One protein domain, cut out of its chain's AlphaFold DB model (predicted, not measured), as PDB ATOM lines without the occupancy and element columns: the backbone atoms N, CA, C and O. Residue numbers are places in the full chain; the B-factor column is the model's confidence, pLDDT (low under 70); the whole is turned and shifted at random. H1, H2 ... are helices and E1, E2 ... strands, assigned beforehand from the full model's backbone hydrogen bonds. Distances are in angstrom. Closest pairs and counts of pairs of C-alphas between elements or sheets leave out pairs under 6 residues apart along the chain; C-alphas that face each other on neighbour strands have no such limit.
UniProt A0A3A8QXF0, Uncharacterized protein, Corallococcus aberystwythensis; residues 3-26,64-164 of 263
ATOM      1  N   THR A   3      41.693  -4.255 -18.054       92.38
ATOM      2  CA  THR A   3      42.899  -4.800 -17.417       92.38
ATOM      3  C   THR A   3      42.753  -4.696 -15.908       92.38
ATOM      4  O   THR A   3      42.362  -3.648 -15.395       92.38
ATOM      5  N   PHE A   4      43.058  -5.777 -15.199       90.06
ATOM      6  CA  PHE A   4      42.986  -5.843 -13.743       90.06
ATOM      7  C   PHE A   4      44.371  -5.676 -13.096       90.06
ATOM      8  O   PHE A   4      45.380  -5.868 -13.776       90.06
ATOM      9  N   PRO A   5      44.444  -5.336 -11.791       87.50
ATOM     10  CA  PRO A   5      45.717  -5.109 -11.093       87.50
ATOM     11  C   PRO A   5      46.680  -6.304 -11.103       87.50
ATOM     12  O   PRO A   5      47.886  -6.115 -11.024       87.50
ATOM     13  N   ASP A   6      46.159  -7.523 -11.235       88.25
ATOM     14  CA  ASP A   6      46.934  -8.763 -11.356       88.25
ATOM     15  C   ASP A   6      47.396  -9.064 -12.795       88.25
ATOM     16  O   ASP A   6      47.860 -10.161 -13.090       88.25
ATOM     17  N   GLY A   7      47.246  -8.107 -13.716       88.25
ATOM     18  CA  GLY A   7      47.664  -8.227 -15.113       88.25
ATOM     19  C   GLY A   7      46.688  -8.996 -16.008       88.25
ATOM     20  O   GLY A   7      46.877  -9.027 -17.227       88.25
ATOM     21  N   ALA A   8      45.618  -9.574 -15.450       88.12
ATOM     22  CA  ALA A   8      44.607 -10.272 -16.231       88.12
ATOM     23  C   ALA A   8      43.864  -9.305 -17.167       88.12
ATOM     24  O   ALA A   8      43.468  -8.202 -16.775       88.12
ATOM     25  N   LYS A   9      43.637  -9.744 -18.408       92.19
ATOM     26  CA  LYS A   9      42.948  -8.966 -19.444       92.19
ATOM     27  C   LYS A   9      41.662  -9.656 -19.869       92.19
ATOM     28  O   LYS A   9      41.644 -10.862 -20.121       92.19
ATOM     29  N   VAL A  10      40.602  -8.868 -20.001       93.62
ATOM     30  CA  VAL A  10      39.319  -9.307 -20.554       93.62
ATOM     31  C   VAL A  10      38.985  -8.443 -21.758       93.62
ATOM     32  O   VAL A  10      38.931  -7.210 -21.688       93.62
ATOM     33  N   VAL A  11      38.771  -9.100 -22.893       93.38
ATOM     34  CA  VAL A  11      38.304  -8.437 -24.107       93.38
ATOM     35  C   VAL A  11      36.788  -8.410 -24.069       93.38
ATOM     36  O   VAL A  11      36.147  -9.457 -24.029       93.38
ATOM     37  N   LEU A  12      36.234  -7.203 -24.073       92.69
ATOM     38  CA  LEU A  12      34.808  -6.979 -24.248       92.69
ATOM     39  C   LEU A  12      34.572  -6.527 -25.683       92.69
ATOM     40  O   LEU A  12      35.282  -5.645 -26.175       92.69
ATOM     41  N   SER A  13      33.599  -7.145 -26.336       90.75
ATOM     42  CA  SER A  13      33.044  -6.686 -27.604       90.75
ATOM     43  C   SER A  13      31.847  -5.777 -27.332       90.75
ATOM     44  O   SER A  13      31.402  -5.648 -26.191       90.75
ATOM     45  N   ASN A  14      31.336  -5.139 -28.379       87.12
ATOM     46  CA  ASN A  14      30.110  -4.361 -28.312       87.12
ATOM     47  C   ASN A  14      29.080  -4.987 -29.255       87.12
ATOM     48  O   ASN A  14      29.390  -5.238 -30.420       87.12
ATOM     49  N   GLU A  15      27.884  -5.251 -28.741       84.81
ATOM     50  CA  GLU A  15      26.749  -5.734 -29.518       84.81
ATOM     51  C   GLU A  15      25.526  -4.881 -29.178       84.81
ATOM     52  O   GLU A  15      25.150  -4.747 -28.014       84.81
ATOM     53  N   GLY A  16      24.945  -4.221 -30.186       78.00
ATOM     54  CA  GLY A  16      23.782  -3.350 -29.984       78.00
ATOM     55  C   GLY A  16      24.019  -2.181 -29.014       78.00
ATOM     56  O   GLY A  16      23.083  -1.745 -28.351       78.00
ATOM     57  N   GLY A  17      25.259  -1.695 -28.891       81.69
ATOM     58  CA  GLY A  17      25.630  -0.625 -27.960       81.69
ATOM     59  C   GLY A  17      25.986  -1.110 -26.552       81.69
ATOM     60  O   GLY A  17      26.397  -0.291 -25.732       81.69
ATOM     61  N   ARG A  18      25.879  -2.414 -26.259       83.19
ATOM     62  CA  ARG A  18      26.160  -2.984 -24.934       83.19
ATOM     63  C   ARG A  18      27.463  -3.789 -24.911       83.19
ATOM     64  O   ARG A  18      27.772  -4.485 -25.882       83.19
ATOM     65  N   PRO A  19      28.237  -3.717 -23.813       88.62
ATOM     66  CA  PRO A  19      29.415  -4.552 -23.642       88.62
ATOM     67  C   PRO A  19      29.022  -6.026 -23.487       88.62
ATOM     68  O   PRO A  19      28.102  -6.356 -22.745       88.62
ATOM     69  N   ILE A  20      29.755  -6.914 -24.160       92.62
ATOM     70  CA  ILE A  20      29.611  -8.369 -24.032       92.62
ATOM     71  C   ILE A  20      30.979  -9.049 -23.958       92.62
ATOM     72  O   ILE A  20      31.974  -8.553 -24.489       92.62
ATOM     73  N   HIS A  21      31.023 -10.236 -23.364       94.75
ATOM     74  CA  HIS A  21      32.139 -11.164 -23.445       94.75
ATOM     75  C   HIS A  21      31.671 -12.486 -24.060       94.75
ATOM     76  O   HIS A  21      30.888 -13.227 -23.468       94.75
ATOM     77  N   ARG A  22      32.179 -12.812 -25.255       92.25
ATOM     78  CA  ARG A  22      31.801 -14.045 -25.972       92.25
ATOM     79  C   ARG A  22      32.298 -15.328 -25.302       92.25
ATOM     80  O   ARG A  22      31.800 -16.399 -25.625       92.25
ATOM     81  N   GLY A  23      33.224 -15.202 -24.356       92.56
ATOM     82  CA  GLY A  23      33.762 -16.323 -23.608       92.56
ATOM     83  C   GLY A  23      34.966 -16.976 -24.281       92.56
ATOM     84  O   GLY A  23      35.175 -16.877 -25.491       92.56
ATOM     85  N   THR A  24      35.784 -17.615 -23.458       91.56
ATOM     86  CA  THR A  24      37.021 -18.309 -23.820       91.56
ATOM     87  C   THR A  24      37.182 -19.654 -23.108       91.56
ATOM     88  O   THR A  24      37.991 -20.472 -23.538       91.56
ATOM     89  N   VAL A  25      36.408 -19.915 -22.049       90.56
ATOM     90  CA  VAL A  25      36.473 -21.153 -21.264       90.56
ATOM     91  C   VAL A  25      35.463 -22.166 -21.787       90.56
ATOM     92  O   VAL A  25      34.270 -22.102 -21.486       90.56
ATOM     93  N   ALA A  26      35.959 -23.098 -22.597       87.25
ATOM     94  CA  ALA A  26      35.153 -24.142 -23.212       87.25
ATOM     95  C   ALA A  26      34.516 -25.088 -22.180       87.25
ATOM     96  O   ALA A  26      35.043 -25.304 -21.090       87.25
ATOM     97  N   SER A  64      31.333 -16.637 -20.543       95.81
ATOM     98  CA  SER A  64      30.510 -15.787 -21.398       95.81
ATOM     99  C   SER A  64      29.588 -14.895 -20.570       95.81
ATOM    100  O   SER A  64      28.918 -15.355 -19.646       95.81
ATOM    101  N   VAL A  65      29.547 -13.611 -20.925       95.12
ATOM    102  CA  VAL A  65      28.639 -12.622 -20.348       95.12
ATOM    103  C   VAL A  65      27.994 -11.845 -21.485       95.12
ATOM    104  O   VAL A  65      28.693 -11.306 -22.343       95.12
ATOM    105  N   ALA A  66      26.673 -11.767 -21.505       90.62
ATOM    106  CA  ALA A  66      25.940 -11.028 -22.524       90.62
ATOM    107  C   ALA A  66      24.717 -10.339 -21.921       90.62
ATOM    108  O   ALA A  66      24.252 -10.717 -20.852       90.62
ATOM    109  N   SER A  67      24.172  -9.366 -22.636       82.12
ATOM    110  CA  SER A  67      22.912  -8.703 -22.298       82.12
ATOM    111  C   SER A  67      22.065  -8.652 -23.563       82.12
ATOM    112  O   SER A  67      22.605  -8.408 -24.642       82.12
ATOM    113  N   GLU A  68      20.759  -8.896 -23.469       71.19
ATOM    114  CA  GLU A  68      19.891  -8.753 -24.645       71.19
ATOM    115  C   GLU A  68      19.794  -7.288 -25.112       71.19
ATOM    116  O   GLU A  68      19.945  -6.338 -24.336       71.19
ATOM    117  N   ALA A  69      19.554  -7.109 -26.414       56.28
ATOM    118  CA  ALA A  69      19.386  -5.806 -27.055       56.28
ATOM    119  C   ALA A  69      18.065  -5.110 -26.620       56.28
ATOM    120  O   ALA A  69      17.227  -5.696 -25.938       56.28
ATOM    121  N   PRO A  70      17.861  -3.829 -26.971       49.69
ATOM    122  CA  PRO A  70      17.837  -2.681 -26.064       49.69
ATOM    123  C   PRO A  70      16.596  -2.554 -25.155       49.69
ATOM    124  O   PRO A  70      16.571  -1.659 -24.313       49.69
ATOM    125  N   SER A  71      15.579  -3.408 -25.277       40.88
ATOM    126  CA  SER A  71      14.318  -3.293 -24.530       40.88
ATOM    127  C   SER A  71      14.341  -4.083 -23.216       40.88
ATOM    128  O   SER A  71      13.586  -5.037 -23.046       40.88
ATOM    129  N   GLY A  72      15.218  -3.695 -22.285       52.66
ATOM    130  CA  GLY A  72      15.226  -4.264 -20.927       52.66
ATOM    131  C   GLY A  72      15.876  -5.644 -20.800       52.66
ATOM    132  O   GLY A  72      15.481  -6.423 -19.937       52.66
ATOM    133  N   GLY A  73      16.856  -5.950 -21.654       65.75
ATOM    134  CA  GLY A  73      17.551  -7.232 -21.646       65.75
ATOM    135  C   GLY A  73      18.209  -7.565 -20.307       65.75
ATOM    136  O   GLY A  73      18.965  -6.762 -19.762       65.75
ATOM    137  N   GLU A  74      17.942  -8.767 -19.793       85.44
ATOM    138  CA  GLU A  74      18.585  -9.265 -18.578       85.44
ATOM    139  C   GLU A  74      20.051  -9.635 -18.851       85.44
ATOM    140  O   GLU A  74      20.386 -10.200 -19.898       85.44
ATOM    141  N   LEU A  75      20.920  -9.349 -17.877       91.38
ATOM    142  CA  LEU A  75      22.288  -9.859 -17.857       91.38
ATOM    143  C   LEU A  75      22.263 -11.391 -17.851       91.38
ATOM    144  O   LEU A  75      21.546 -12.006 -17.057       91.38
ATOM    145  N   ARG A  76      23.075 -11.986 -18.719       94.00
ATOM    146  CA  ARG A  76      23.272 -13.425 -18.867       94.00
ATOM    147  C   ARG A  76      24.714 -13.788 -18.594       94.00
ATOM    148  O   ARG A  76      25.620 -13.112 -19.083       94.00
ATOM    149  N   TRP A  77      24.918 -14.880 -17.874       95.81
ATOM    150  CA  TRP A  77      26.244 -15.384 -17.554       95.81
ATOM    151  C   TRP A  77      26.297 -16.901 -17.647       95.81
ATOM    152  O   TRP A  77      25.400 -17.581 -17.151       95.81
ATOM    153  N   GLY A  78      27.380 -17.411 -18.229       95.44
ATOM    154  CA  GLY A  78      27.749 -18.811 -18.110       95.44
ATOM    155  C   GLY A  78      27.427 -19.696 -19.305       95.44
ATOM    156  O   GLY A  78      26.903 -19.255 -20.330       95.44
ATOM    157  N   ALA A  79      27.767 -20.979 -19.146       94.00
ATOM    158  CA  ALA A  79      27.635 -21.982 -20.203       94.00
ATOM    159  C   ALA A  79      26.177 -22.290 -20.568       94.00
ATOM    160  O   ALA A  79      25.844 -22.567 -21.722       94.00
ATOM    161  N   TRP A  80      25.305 -22.174 -19.573       95.38
ATOM    162  CA  TRP A  80      23.886 -21.925 -19.758       95.38
ATOM    163  C   TRP A  80      23.662 -20.428 -19.530       95.38
ATOM    164  O   TRP A  80      24.229 -19.913 -18.572       95.38
ATOM    165  N   PRO A  81      22.866 -19.713 -20.342       92.00
ATOM    166  CA  PRO A  81      22.682 -18.268 -20.203       92.00
ATOM    167  C   PRO A  81      21.825 -17.915 -18.971       92.00
ATOM    168  O   PRO A  81      20.677 -17.494 -19.106       92.00
ATOM    169  N   LEU A  82      22.369 -18.107 -17.765       94.56
ATOM    170  CA  LEU A  82      21.695 -17.836 -16.498       94.56
ATOM    171  C   LEU A  82      21.400 -16.346 -16.394       94.56
ATOM    172  O   LEU A  82      22.300 -15.528 -16.572       94.56
ATOM    173  N   SER A  83      20.157 -15.998 -16.073       93.56
ATOM    174  CA  SER A  83      19.710 -14.613 -15.912       93.56
ATOM    175  C   SER A  83      18.826 -14.445 -14.681       93.56
ATOM    176  O   SER A  83      18.350 -15.424 -14.084       93.56
ATOM    177  N   GLY A  84      18.640 -13.190 -14.264       92.31
ATOM    178  CA  GLY A  84      17.741 -12.835 -13.171       92.31
ATOM    179  C   GLY A  84      18.000 -13.668 -11.900       92.31
ATOM    180  O   GLY A  84      19.148 -13.761 -11.459       92.31
ATOM    181  N   PRO A  85      16.967 -14.307 -11.314       92.38
ATOM    182  CA  PRO A  85      17.117 -15.119 -10.101       92.38
ATOM    183  C   PRO A  85      18.105 -16.284 -10.230       92.38
ATOM    184  O   PRO A  85      18.798 -16.609  -9.268       92.38
ATOM    185  N   THR A  86      18.209 -16.906 -11.409       94.06
ATOM    186  CA  THR A  86      19.125 -18.043 -11.600       94.06
ATOM    187  C   THR A  86      20.584 -17.594 -11.594       94.06
ATOM    188  O   THR A  86      21.414 -18.233 -10.958       94.06
ATOM    189  N   LEU A  87      20.897 -16.440 -12.193       95.69
ATOM    190  CA  LEU A  87      22.236 -15.849 -12.112       95.69
ATOM    191  C   LEU A  87      22.598 -15.521 -10.655       95.69
ATOM    192  O   LEU A  87      23.679 -15.879 -10.193       95.69
ATOM    193  N   ILE A  88      21.672 -14.907  -9.910       95.19
ATOM    194  CA  ILE A  88      21.867 -14.589  -8.485       95.19
ATOM    195  C   ILE A  88      22.134 -15.863  -7.674       95.19
ATOM    196  O   ILE A  88      23.072 -15.896  -6.881       95.19
ATOM    197  N   SER A  89      21.367 -16.924  -7.925       95.50
ATOM    198  CA  SER A  89      21.542 -18.215  -7.251       95.50
ATOM    199  C   SER A  89      22.915 -18.825  -7.547       95.50
ATOM    200  O   SER A  89      23.580 -19.293  -6.631       95.50
ATOM    201  N   ALA A  90      23.399 -18.750  -8.793       96.94
ATOM    202  CA  ALA A  90      24.737 -19.237  -9.143       96.94
ATOM    203  C   ALA A  90      25.856 -18.454  -8.445       96.94
ATOM    204  O   ALA A  90      26.819 -19.047  -7.961       96.94
ATOM    205  N   LEU A  91      25.729 -17.127  -8.345       96.94
ATOM    206  CA  LEU A  91      26.678 -16.311  -7.583       96.94
ATOM    207  C   LEU A  91      26.661 -16.668  -6.093       96.94
ATOM    208  O   LEU A  91      27.717 -16.748  -5.467       96.94
ATOM    209  N   ALA A  92      25.477 -16.914  -5.539       95.25
ATOM    210  CA  ALA A  92      25.322 -17.276  -4.141       95.25
ATOM    211  C   ALA A  92      25.883 -18.676  -3.831       95.25
ATOM    212  O   ALA A  92      26.627 -18.822  -2.863       95.25
ATOM    213  N   HIS A  93      25.625 -19.670  -4.689       95.12
ATOM    214  CA  HIS A  93      26.242 -20.999  -4.594       95.12
ATOM    215  C   HIS A  93      27.767 -20.921  -4.675       95.12
ATOM    216  O   HIS A  93      28.462 -21.591  -3.911       95.12
ATOM    217  N   TRP A  94      28.310 -20.080  -5.561       96.94
ATOM    218  CA  TRP A  94      29.758 -19.911  -5.641       96.94
ATOM    219  C   TRP A  94      30.324 -19.314  -4.353       96.94
ATOM    220  O   TRP A  94      31.261 -19.880  -3.794       96.94
ATOM    221  N   LYS A  95      29.726 -18.235  -3.832       95.62
ATOM    222  CA  LYS A  95      30.163 -17.628  -2.568       95.62
ATOM    223  C   LYS A  95      30.072 -18.601  -1.393       95.62
ATOM    224  O   LYS A  95      30.939 -18.591  -0.529       95.62
ATOM    225  N   GLN A  96      29.042 -19.443  -1.354       93.38
ATOM    226  CA  GLN A  96      28.889 -20.451  -0.308       93.38
ATOM    227  C   GLN A  96      29.986 -21.523  -0.371       93.38
ATOM    228  O   GLN A  96      30.478 -21.954   0.668       93.38
ATOM    229  N   ARG A  97      30.367 -21.952  -1.580       91.88
ATOM    230  CA  ARG A  97      31.395 -22.979  -1.804       91.88
ATOM    231  C   ARG A  97      32.812 -22.459  -1.581       91.88
ATOM    232  O   ARG A  97      33.616 -23.118  -0.934       91.88
ATOM    233  N   GLU A  98      33.120 -21.300  -2.154       95.62
ATOM    234  CA  GLU A  98      34.464 -20.720  -2.195       95.62
ATOM    235  C   GLU A  98      34.402 -19.213  -1.881       95.62
ATOM    236  O   GLU A  98      34.598 -18.380  -2.776       95.62
ATOM    237  N   PRO A  99      34.127 -18.834  -0.616       94.44
ATOM    238  CA  PRO A  99      33.942 -17.433  -0.234       94.44
ATOM    239  C   PRO A  99      35.172 -16.576  -0.549       94.44
ATOM    240  O   PRO A  99      35.036 -15.506  -1.135       94.44
ATOM    241  N   ASP A 100      36.378 -17.082  -0.276       95.50
ATOM    242  CA  ASP A 100      37.623 -16.346  -0.525       95.50
ATOM    243  C   ASP A 100      37.844 -16.052  -2.019       95.50
ATOM    244  O   ASP A 100      38.279 -14.957  -2.394       95.50
ATOM    245  N   ALA A 101      37.526 -17.014  -2.895       94.88
ATOM    246  CA  ALA A 101      37.654 -16.850  -4.341       94.88
ATOM    247  C   ALA A 101      36.597 -15.876  -4.882       94.88
ATOM    248  O   ALA A 101      36.919 -15.001  -5.697       94.88
ATOM    249  N   PHE A 102      35.359 -15.983  -4.388       95.94
ATOM    250  CA  PHE A 102      34.288 -15.045  -4.704       95.94
ATOM    251  C   PHE A 102      34.678 -13.618  -4.302       95.94
ATOM    252  O   PHE A 102      34.631 -12.700  -5.128       95.94
ATOM    253  N   ASP A 103      35.131 -13.423  -3.065       94.06
ATOM    254  CA  ASP A 103      35.469 -12.105  -2.536       94.06
ATOM    255  C   ASP A 103      36.673 -11.498  -3.263       94.06
ATOM    256  O   ASP A 103      36.673 -10.309  -3.602       94.06
ATOM    257  N   ALA A 104      37.673 -12.314  -3.605       92.31
ATOM    258  CA  ALA A 104      38.829 -11.874  -4.380       92.31
ATOM    259  C   ALA A 104      38.467 -11.369  -5.790       92.31
ATOM    260  O   ALA A 104      39.179 -10.509  -6.325       92.31
ATOM    261  N   ARG A 105      37.395 -11.890  -6.402       92.62
ATOM    262  CA  ARG A 105      36.984 -11.555  -7.777       92.62
ATOM    263  C   ARG A 105      35.875 -10.514  -7.847       92.62
ATOM    264  O   ARG A 105      35.981  -9.591  -8.655       92.62
ATOM    265  N   LEU A 106      34.837 -10.666  -7.033       93.31
ATOM    266  CA  LEU A 106      33.613  -9.867  -7.076       93.31
ATOM    267  C   LEU A 106      33.406  -9.055  -5.790       93.31
ATOM    268  O   LEU A 106      33.064  -7.875  -5.884       93.31
ATOM    269  N   GLY A 107      33.695  -9.616  -4.612       88.81
ATOM    270  CA  GLY A 107      33.510  -8.917  -3.328       88.81
ATOM    271  C   GLY A 107      34.330  -7.629  -3.200       88.81
ATOM    272  O   GLY A 107      33.817  -6.597  -2.780       88.81
ATOM    273  N   ARG A 108      35.575  -7.612  -3.696       88.06
ATOM    274  CA  ARG A 108      36.413  -6.391  -3.765       88.06
ATOM    275  C   ARG A 108      35.843  -5.280  -4.650       88.06
ATOM    276  O   ARG A 108      36.300  -4.142  -4.566       88.06
ATOM    277  N   LEU A 109      34.898  -5.608  -5.527       87.50
ATOM    278  CA  LEU A 109      34.170  -4.653  -6.364       87.50
ATOM    279  C   LEU A 109      32.817  -4.266  -5.744       87.50
ATOM    280  O   LEU A 109      32.031  -3.576  -6.386       87.50
ATOM    281  N   GLY A 110      32.563  -4.695  -4.505       88.31
ATOM    282  CA  GLY A 110      31.346  -4.427  -3.751       88.31
ATOM    283  C   GLY A 110      30.232  -5.446  -3.974       88.31
ATOM    284  O   GLY A 110      29.163  -5.274  -3.415       88.31
ATOM    285  N   LEU A 111      30.412  -6.499  -4.776       90.62
ATOM    286  CA  LEU A 111      29.329  -7.467  -4.954       90.62
ATOM    287  C   LEU A 111      29.161  -8.335  -3.711       90.62
ATOM    288  O   LEU A 111      30.078  -9.047  -3.309       90.62
ATOM    289  N   GLU A 112      27.943  -8.377  -3.192       91.62
ATOM    290  CA  GLU A 112      27.563  -9.259  -2.102       91.62
ATOM    291  C   GLU A 112      26.452 -10.193  -2.569       91.62
ATOM    292  O   GLU A 112      25.325  -9.769  -2.805       91.62
ATOM    293  N   ALA A 113      26.768 -11.479  -2.714       91.50
ATOM    294  CA  ALA A 113      25.750 -12.514  -2.843       91.50
ATOM    295  C   ALA A 113      25.405 -13.076  -1.457       91.50
ATOM    296  O   ALA A 113      26.295 -13.225  -0.613       91.50
ATOM    297  N   THR A 114      24.141 -13.411  -1.234       89.75
ATOM    298  CA  THR A 114      23.669 -14.103  -0.030       89.75
ATOM    299  C   THR A 114      22.934 -15.369  -0.470       89.75
ATOM    300  O   THR A 114      22.093 -15.276  -1.370       89.75
ATOM    301  N   PRO A 115      23.262 -16.543   0.103       85.12
ATOM    302  CA  PRO A 115      22.595 -17.801  -0.223       85.12
ATOM    303  C   PRO A 115      21.106 -17.760   0.111       85.12
ATOM    304  O   PRO A 115      20.663 -16.967   0.939       85.12
ATOM    305  N   GLU A 116      20.345 -18.632  -0.547       84.00
ATOM    306  CA  GLU A 116      18.940 -18.869  -0.226       84.00
ATOM    307  C   GLU A 116      18.814 -19.392   1.213       84.00
ATOM    308  O   GLU A 116      19.506 -20.330   1.615       84.00
ATOM    309  N   GLN A 117      17.939 -18.765   1.998       82.44
ATOM    310  CA  GLN A 117      17.634 -19.130   3.379       82.44
ATOM    311  C   GLN A 117      16.116 -19.142   3.541       82.44
ATOM    312  O   GLN A 117      15.539 -18.091   3.811       82.44
ATOM    313  N   PRO A 118      15.444 -20.297   3.380       76.50
ATOM    314  CA  PRO A 118      13.988 -20.354   3.371       76.50
ATOM    315  C   PRO A 118      13.371 -19.641   4.588       76.50
ATOM    316  O   PRO A 118      13.738 -19.961   5.722       76.50
ATOM    317  N   PRO A 119      12.437 -18.690   4.382       79.25
ATOM    318  CA  PRO A 119      11.703 -18.409   3.138       79.25
ATOM    319  C   PRO A 119      12.359 -17.394   2.175       79.25
ATOM    320  O   PRO A 119      11.773 -17.079   1.139       79.25
ATOM    321  N   GLU A 120      13.525 -16.845   2.499       83.38
ATOM    322  CA  GLU A 120      14.201 -15.802   1.724       83.38
ATOM    323  C   GLU A 120      14.989 -16.385   0.532       83.38
ATOM    324  O   GLU A 120      15.852 -17.249   0.722       83.38
ATOM    325  N   PRO A 121      14.736 -15.924  -0.711       84.81
ATOM    326  CA  PRO A 121      15.499 -16.361  -1.874       84.81
ATOM    327  C   PRO A 121      16.932 -15.815  -1.834       84.81
ATOM    328  O   PRO A 121      17.215 -14.810  -1.178       84.81
ATOM    329  N   ALA A 122      17.828 -16.425  -2.615       86.94
ATOM    330  CA  ALA A 122      19.166 -15.882  -2.821       86.94
ATOM    331  C   ALA A 122      19.096 -14.416  -3.286       86.94
ATOM    332  O   ALA A 122      18.280 -14.051  -4.141       86.94
ATOM    333  N   SER A 123      19.971 -13.575  -2.740       89.94
ATOM    334  CA  SER A 123      20.000 -12.142  -3.036       89.94
ATOM    335  C   SER A 123      21.374 -11.692  -3.517       89.94
ATOM    336  O   SER A 123      22.402 -12.292  -3.206       89.94
ATOM    337  N   LEU A 124      21.377 -10.634  -4.325       90.75
ATOM    338  CA  LEU A 124      22.577  -9.953  -4.796       90.75
ATOM    339  C   LEU A 124      22.454  -8.484  -4.422       90.75
ATOM    340  O   LEU A 124      21.433  -7.867  -4.722       90.75
ATOM    341  N   ARG A 125      23.489  -7.933  -3.800       90.25
ATOM    342  CA  ARG A 125      23.558  -6.541  -3.371       90.25
ATOM    343  C   ARG A 125      24.822  -5.884  -3.907       90.25
ATOM    344  O   ARG A 125      25.880  -6.505  -3.989       90.25
ATOM    345  N   LEU A 126      24.683  -4.617  -4.274       84.81
ATOM    346  CA  LEU A 126      25.778  -3.693  -4.528       84.81
ATOM    347  C   LEU A 126      25.632  -2.522  -3.546       84.81
ATOM    348  O   LEU A 126      24.601  -1.839  -3.584       84.81
ATOM    349  N   PRO A 127      26.616  -2.265  -2.668       75.06
ATOM    350  CA  PRO A 127      26.593  -1.111  -1.795       75.06
ATOM    351  C   PRO A 127      26.623   0.141  -2.671       75.06
ATOM    352  O   PRO A 127      27.432   0.263  -3.595       75.06
ATOM    353  N   GLY A 128      25.691   1.058  -2.414       63.88
ATOM    354  CA  GLY A 128      25.595   2.294  -3.176       63.88
ATOM    355  C   GLY A 128      26.883   3.113  -3.070       63.88
ATOM    356  O   GLY A 128      27.568   3.126  -2.045       63.88
ATOM    357  N   PHE A 129      27.235   3.823  -4.140       58.19
ATOM    358  CA  PHE A 129      28.394   4.711  -4.128       58.19
ATOM    359  C   PHE A 129      28.040   6.012  -3.385       58.19
ATOM    360  O   PHE A 129      27.018   6.625  -3.681       58.19
ATOM    361  N   ARG A 130      28.886   6.457  -2.442       55.62
ATOM    362  CA  ARG A 130      28.789   7.770  -1.756       55.62
ATOM    363  C   ARG A 130      27.380   8.113  -1.223       55.62
ATOM    364  O   ARG A 130      26.778   9.094  -1.647       55.62
ATOM    365  N   SER A 131      26.888   7.321  -0.271       54.53
ATOM    366  CA  SER A 131      25.603   7.526   0.432       54.53
ATOM    367  C   SER A 131      24.331   7.219  -0.369       54.53
ATOM    368  O   SER A 131      23.232   7.464   0.129       54.53
ATOM    369  N   ALA A 132      24.443   6.653  -1.573       68.00
ATOM    370  CA  ALA A 132      23.295   6.055  -2.248       68.00
ATOM    371  C   ALA A 132      22.823   4.790  -1.507       68.00
ATOM    372  O   ALA A 132      23.633   4.055  -0.935       68.00
ATOM    373  N   ALA A 133      21.514   4.532  -1.535       73.00
ATOM    374  CA  ALA A 133      20.952   3.298  -0.996       73.00
ATOM    375  C   ALA A 133      21.560   2.070  -1.709       73.00
ATOM    376  O   ALA A 133      21.884   2.158  -2.899       73.00
ATOM    377  N   PRO A 134      21.729   0.935  -1.006       80.62
ATOM    378  CA  PRO A 134      22.159  -0.306  -1.635       80.62
ATOM    379  C   PRO A 134      21.183  -0.710  -2.741       80.62
ATOM    380  O   PRO A 134      19.968  -0.528  -2.628       80.62
ATOM    381  N   VAL A 135      21.730  -1.252  -3.826       85.12
ATOM    382  CA  VAL A 135      20.951  -1.722  -4.972       85.12
ATOM    383  C   VAL A 135      20.908  -3.241  -4.936       85.12
ATOM    384  O   VAL A 135      21.944  -3.884  -4.787       85.12
ATOM    385  N   GLU A 136      19.714  -3.819  -5.078       87.19
ATOM    386  CA  GLU A 136      19.495  -5.253  -4.877       87.19
ATOM    387  C   GLU A 136      18.888  -5.954  -6.102       87.19
ATOM    388  O   GLU A 136      18.233  -5.344  -6.957       87.19
ATOM    389  N   GLY A 137      19.098  -7.267  -6.174       86.19
ATOM    390  CA  GLY A 137      18.436  -8.171  -7.108       86.19
ATOM    391  C   GLY A 137      18.621  -7.770  -8.571       86.19
ATOM    392  O   GLY A 137      19.738  -7.590  -9.054       86.19
ATOM    393  N   ARG A 138      17.508  -7.625  -9.300       84.88
ATOM    394  CA  ARG A 138      17.525  -7.274 -10.732       84.88
ATOM    395  C   ARG A 138      18.158  -5.913 -11.013       84.88
ATOM    396  O   ARG A 138      18.820  -5.766 -12.034       84.88
ATOM    397  N   ASN A 139      18.001  -4.948 -10.109       85.00
ATOM    398  CA  ASN A 139      18.606  -3.629 -10.283       85.00
ATOM    399  C   ASN A 139      20.131  -3.708 -10.138       85.00
ATOM    400  O   ASN A 139      20.848  -3.041 -10.878       85.00
ATOM    401  N   ALA A 140      20.635  -4.577  -9.253       86.88
ATOM    402  CA  ALA A 140      22.068  -4.834  -9.156       86.88
ATOM    403  C   ALA A 140      22.591  -5.457 -10.461       86.88
ATOM    404  O   ALA A 140      23.587  -4.992 -11.005       86.88
ATOM    405  N   LEU A 141      21.877  -6.437 -11.029       88.00
ATOM    406  CA  LEU A 141      22.240  -7.027 -12.325       88.00
ATOM    407  C   LEU A 141      22.233  -6.012 -13.477       88.00
ATOM    408  O   LEU A 141      23.101  -6.083 -14.346       88.00
ATOM    409  N   ALA A 142      21.290  -5.067 -13.483       86.81
ATOM    410  CA  ALA A 142      21.259  -3.995 -14.476       86.81
ATOM    411  C   ALA A 142      22.515  -3.111 -14.387       86.81
ATOM    412  O   ALA A 142      23.140  -2.837 -15.408       86.81
ATOM    413  N   LEU A 143      22.954  -2.761 -13.172       84.38
ATOM    414  CA  LEU A 143      24.200  -2.016 -12.968       84.38
ATOM    415  C   LEU A 143      25.436  -2.809 -13.415       84.38
ATOM    416  O   LEU A 143      26.317  -2.251 -14.068       84.38
ATOM    417  N   LEU A 144      25.490  -4.118 -13.132       87.25
ATOM    418  CA  LEU A 144      26.555  -4.987 -13.653       87.25
ATOM    419  C   LEU A 144      26.612  -4.977 -15.187       87.25
ATOM    420  O   LEU A 144      27.699  -5.043 -15.756       87.25
ATOM    421  N   ALA A 145      25.455  -4.930 -15.851       86.31
ATOM    422  CA  ALA A 145      25.365  -4.933 -17.308       86.31
ATOM    423  C   ALA A 145      25.835  -3.615 -17.952       86.31
ATOM    424  O   ALA A 145      26.172  -3.605 -19.138       86.31
ATOM    425  N   GLU A 146      25.835  -2.513 -17.199       85.00
ATOM    426  CA  GLU A 146      26.233  -1.181 -17.670       85.00
ATOM    427  C   GLU A 146      27.709  -0.870 -17.383       85.00
ATOM    428  O   GLU A 146      28.366  -0.191 -18.176       85.00
ATOM    429  N   ASP A 147      28.265  -1.408 -16.296       87.94
ATOM    430  CA  ASP A 147      29.666  -1.206 -15.932       87.94
ATOM    431  C   ASP A 147      30.580  -2.256 -16.590       87.94
ATOM    432  O   ASP A 147      30.611  -3.436 -16.232       87.94
ATOM    433  N   ALA A 148      31.409  -1.807 -17.537       89.88
ATOM    434  CA  ALA A 148      32.356  -2.662 -18.251       89.88
ATOM    435  C   ALA A 148      33.367  -3.375 -17.330       89.88
ATOM    436  O   ALA A 148      33.807  -4.484 -17.640       89.88
ATOM    437  N   ARG A 149      33.766  -2.768 -16.207       91.56
ATOM    438  CA  ARG A 149      34.691  -3.379 -15.245       91.56
ATOM    439  C   ARG A 149      33.999  -4.481 -14.452       91.56
ATOM    440  O   ARG A 149      34.608  -5.538 -14.279       91.56
ATOM    441  N   LEU A 150      32.758  -4.266 -14.012       91.31
ATOM    442  CA  LEU A 150      31.962  -5.300 -13.338       91.31
ATOM    443  C   LEU A 150      31.643  -6.460 -14.285       91.31
ATOM    444  O   LEU A 150      31.840  -7.619 -13.923       91.31
ATOM    445  N   LEU A 151      31.265  -6.164 -15.529       93.06
ATOM    446  CA  LEU A 151      31.020  -7.176 -16.555       93.06
ATOM    447  C   LEU A 151      32.278  -8.004 -16.843       93.06
ATOM    448  O   LEU A 151      32.235  -9.234 -16.880       93.06
ATOM    449  N   ALA A 152      33.430  -7.344 -16.989       94.62
ATOM    450  CA  ALA A 152      34.704  -8.034 -17.146       94.62
ATOM    451  C   ALA A 152      35.064  -8.887 -15.919       94.62
ATOM    452  O   ALA A 152      35.649  -9.957 -16.075       94.62
ATOM    453  N   ALA A 153      34.724  -8.443 -14.708       94.94
ATOM    454  CA  ALA A 153      34.964  -9.211 -13.491       94.94
ATOM    455  C   ALA A 153      34.075 -10.458 -13.424       94.94
ATOM    456  O   ALA A 153      34.568 -11.527 -13.071       94.94
ATOM    457  N   LEU A 154      32.815 -10.355 -13.854       95.38
ATOM    458  CA  LEU A 154      31.908 -11.496 -13.978       95.38
ATOM    459  C   LEU A 154      32.400 -12.509 -15.026       95.38
ATOM    460  O   LEU A 154      32.378 -13.716 -14.790       95.38
ATOM    461  N   ALA A 155      32.948 -12.035 -16.147       95.69
ATOM    462  CA  ALA A 155      33.606 -12.916 -17.108       95.69
ATOM    463  C   ALA A 155      34.800 -13.642 -16.461       95.69
ATOM    464  O   ALA A 155      34.911 -14.862 -16.539       95.69
ATOM    465  N   ARG A 156      35.669 -12.929 -15.733       94.81
ATOM    466  CA  ARG A 156      36.782 -13.569 -15.007       94.81
ATOM    467  C   ARG A 156      36.313 -14.594 -13.986       94.81
ATOM    468  O   ARG A 156      36.948 -15.638 -13.878       94.81
ATOM    469  N   ALA A 157      35.238 -14.300 -13.263       95.19
ATOM    470  CA  ALA A 157      34.646 -15.219 -12.305       95.19
ATOM    471  C   ALA A 157      34.285 -16.555 -12.962       95.19
ATOM    472  O   ALA A 157      34.610 -17.596 -12.412       95.19
ATOM    473  N   GLY A 158      33.736 -16.550 -14.183       94.50
ATOM    474  CA  GLY A 158      33.410 -17.785 -14.915       94.50
ATOM    475  C   GLY A 158      34.612 -18.667 -15.281       94.50
ATOM    476  O   GLY A 158      34.440 -19.784 -15.765       94.50
ATOM    477  N   ARG A 159      35.843 -18.200 -15.040       93.81
ATOM    478  CA  ARG A 159      37.071 -18.992 -15.208       93.81
ATOM    479  C   ARG A 159      37.456 -19.773 -13.954       93.81
ATOM    480  O   ARG A 159      38.272 -20.683 -14.056       93.81
ATOM    481  N   GLU A 160      36.889 -19.425 -12.803       94.56
ATOM    482  CA  GLU A 160      37.151 -20.104 -11.537       94.56
ATOM    483  C   GLU A 160      36.394 -21.434 -11.481       94.56
ATOM    484  O   GLU A 160      35.226 -21.524 -11.871       94.56
ATOM    485  N   ARG A 161      37.054 -22.478 -10.968       93.50
ATOM    486  CA  ARG A 161      36.485 -23.830 -10.877       93.50
ATOM    487  C   ARG A 161      35.188 -23.843 -10.062       93.50
ATOM    488  O   ARG A 161      34.181 -24.372 -10.534       93.50
ATOM    489  N   GLY A 162      35.187 -23.212  -8.886       94.56
ATOM    490  CA  GLY A 162      34.003 -23.111  -8.037       94.56
ATOM    491  C   GLY A 162      32.842 -22.383  -8.705       94.56
ATOM    492  O   GLY A 162      31.697 -22.804  -8.553       94.56
ATOM    493  N   ALA A 163      33.120 -21.353  -9.508       96.25
ATOM    494  CA  ALA A 163      32.092 -20.631 -10.253       96.25
ATOM    495  C   ALA A 163      31.467 -21.501 -11.351       96.25
ATOM    496  O   ALA A 163      30.249 -21.505 -11.507       96.25
ATOM    497  N   GLN A 164      32.276 -22.271 -12.085       96.25
ATOM    498  CA  GLN A 164      31.779 -23.211 -13.099       96.25
ATOM    499  C   GLN A 164      30.864 -24.266 -12.471       96.25
ATOM    500  O   GLN A 164      29.773 -24.525 -12.977       96.25
TER     501      GLN A 164
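This is residues 3 to 26 and 64 to 164 of the 263 residues of an uncharacterized protein of Corallococcus aberystwythensis (UniProt A0A3A8QXF0). Helices H1, H3 and H4 fill the space between two groups of strands: the small hairpin of E5 and E6 at one end, and the hairpins E1-E2 and E3-E4, side by side, at the other. H3 and H4 make a corner in the body, H1 packs on E5 and E6, and H2 and H5 lie beyond, near the far end of H1. The printed part has 125 residues, with five named helices and six named strands in the order E1 E2 E3 E4 H1 H2 E5 E6 H3 H4 H5; the class is mixed, helices and strands, in three separate antiparallel sheets of two strands. The whole is compact, with a radius of gyration of the C-alphas of 13.7 A, and its rounded outline spans 38 by 32 by 32 A.

E5 is residues 112 to 114 and E6 is residues 123 to 126, 10.3 A long. H1, the longest helix, is residues 84 to 97 and runs 20.5 A from C-alpha 84 at (17.741, -12.835, -13.171). H2 is residues 99 to 105, 10.0 A; H3 is residues 137 to 146, 14.9 A; H4 is residues 148 to 157, 14.1 A. E1 is residues 13 to 15, beginning at C-alpha 13 (33.044, -6.686, -27.604), and E2 is residues 18 to 20. E3 is residues 65 to 67 and E4 is residues 75 to 77. H5, residues 161 to 164, ends at C-alpha 164 (31.779, -23.211, -13.099).

In the hairpin of E5 and E6, N 112 and O 125 are within hydrogen-bond range at 2.9 A. The closest C-alphas of H1 and E5, Ala 92 and Ala 113, are 5.0 A apart; those of H3 and E6, Gly 137 and Leu 124, are 5.1 A apart. H1 touches H3 with residues 84 to 88 alone, about perpendicular at 87 degrees, closest at C-alphas 84 and 138, 6.1 A. H1 and H2 touch only at the corner, C-alphas 95 and 102 at 5.3 A. H1 touches H5, C-alphas 94 and 163 at 5.2 A. H2 touches H4, C-alphas 105 and 157 at 6.3 A. H3 and H4 only just touch, only at the corner, with 3 pairs of C-alphas within 8 A, the closest Leu 144 and Leu 150 at 5.4 A. The closest C-alphas of H3 and E4, Ala 145 and Leu 75, are 5.8 A apart. In the hairpin of E3 and E4, N 76 and O 66 are 2.7 A apart; in that of E1 and E2, N 13 and O 20 are 2.8 A apart. The closest C-alphas of E2 and E3, Ile 20 and Ala 66, are 4.8 A apart. E1 and H1 are apart. In H1, H2, H3 and H4 every O i to N i+4 pair is within hydrogen-bond range; H5 is too short for one.

The two C-alphas farthest apart are those of Gly 7 and Pro 119, 41.6 A. Residues 27 to 63 are not printed, and C-alphas 26 and 64 are 9.7 A apart across this cut. Of the links that are printed whole, none is long. Confidence is low, under 70, in residues 69 to 73 and 128 to 132.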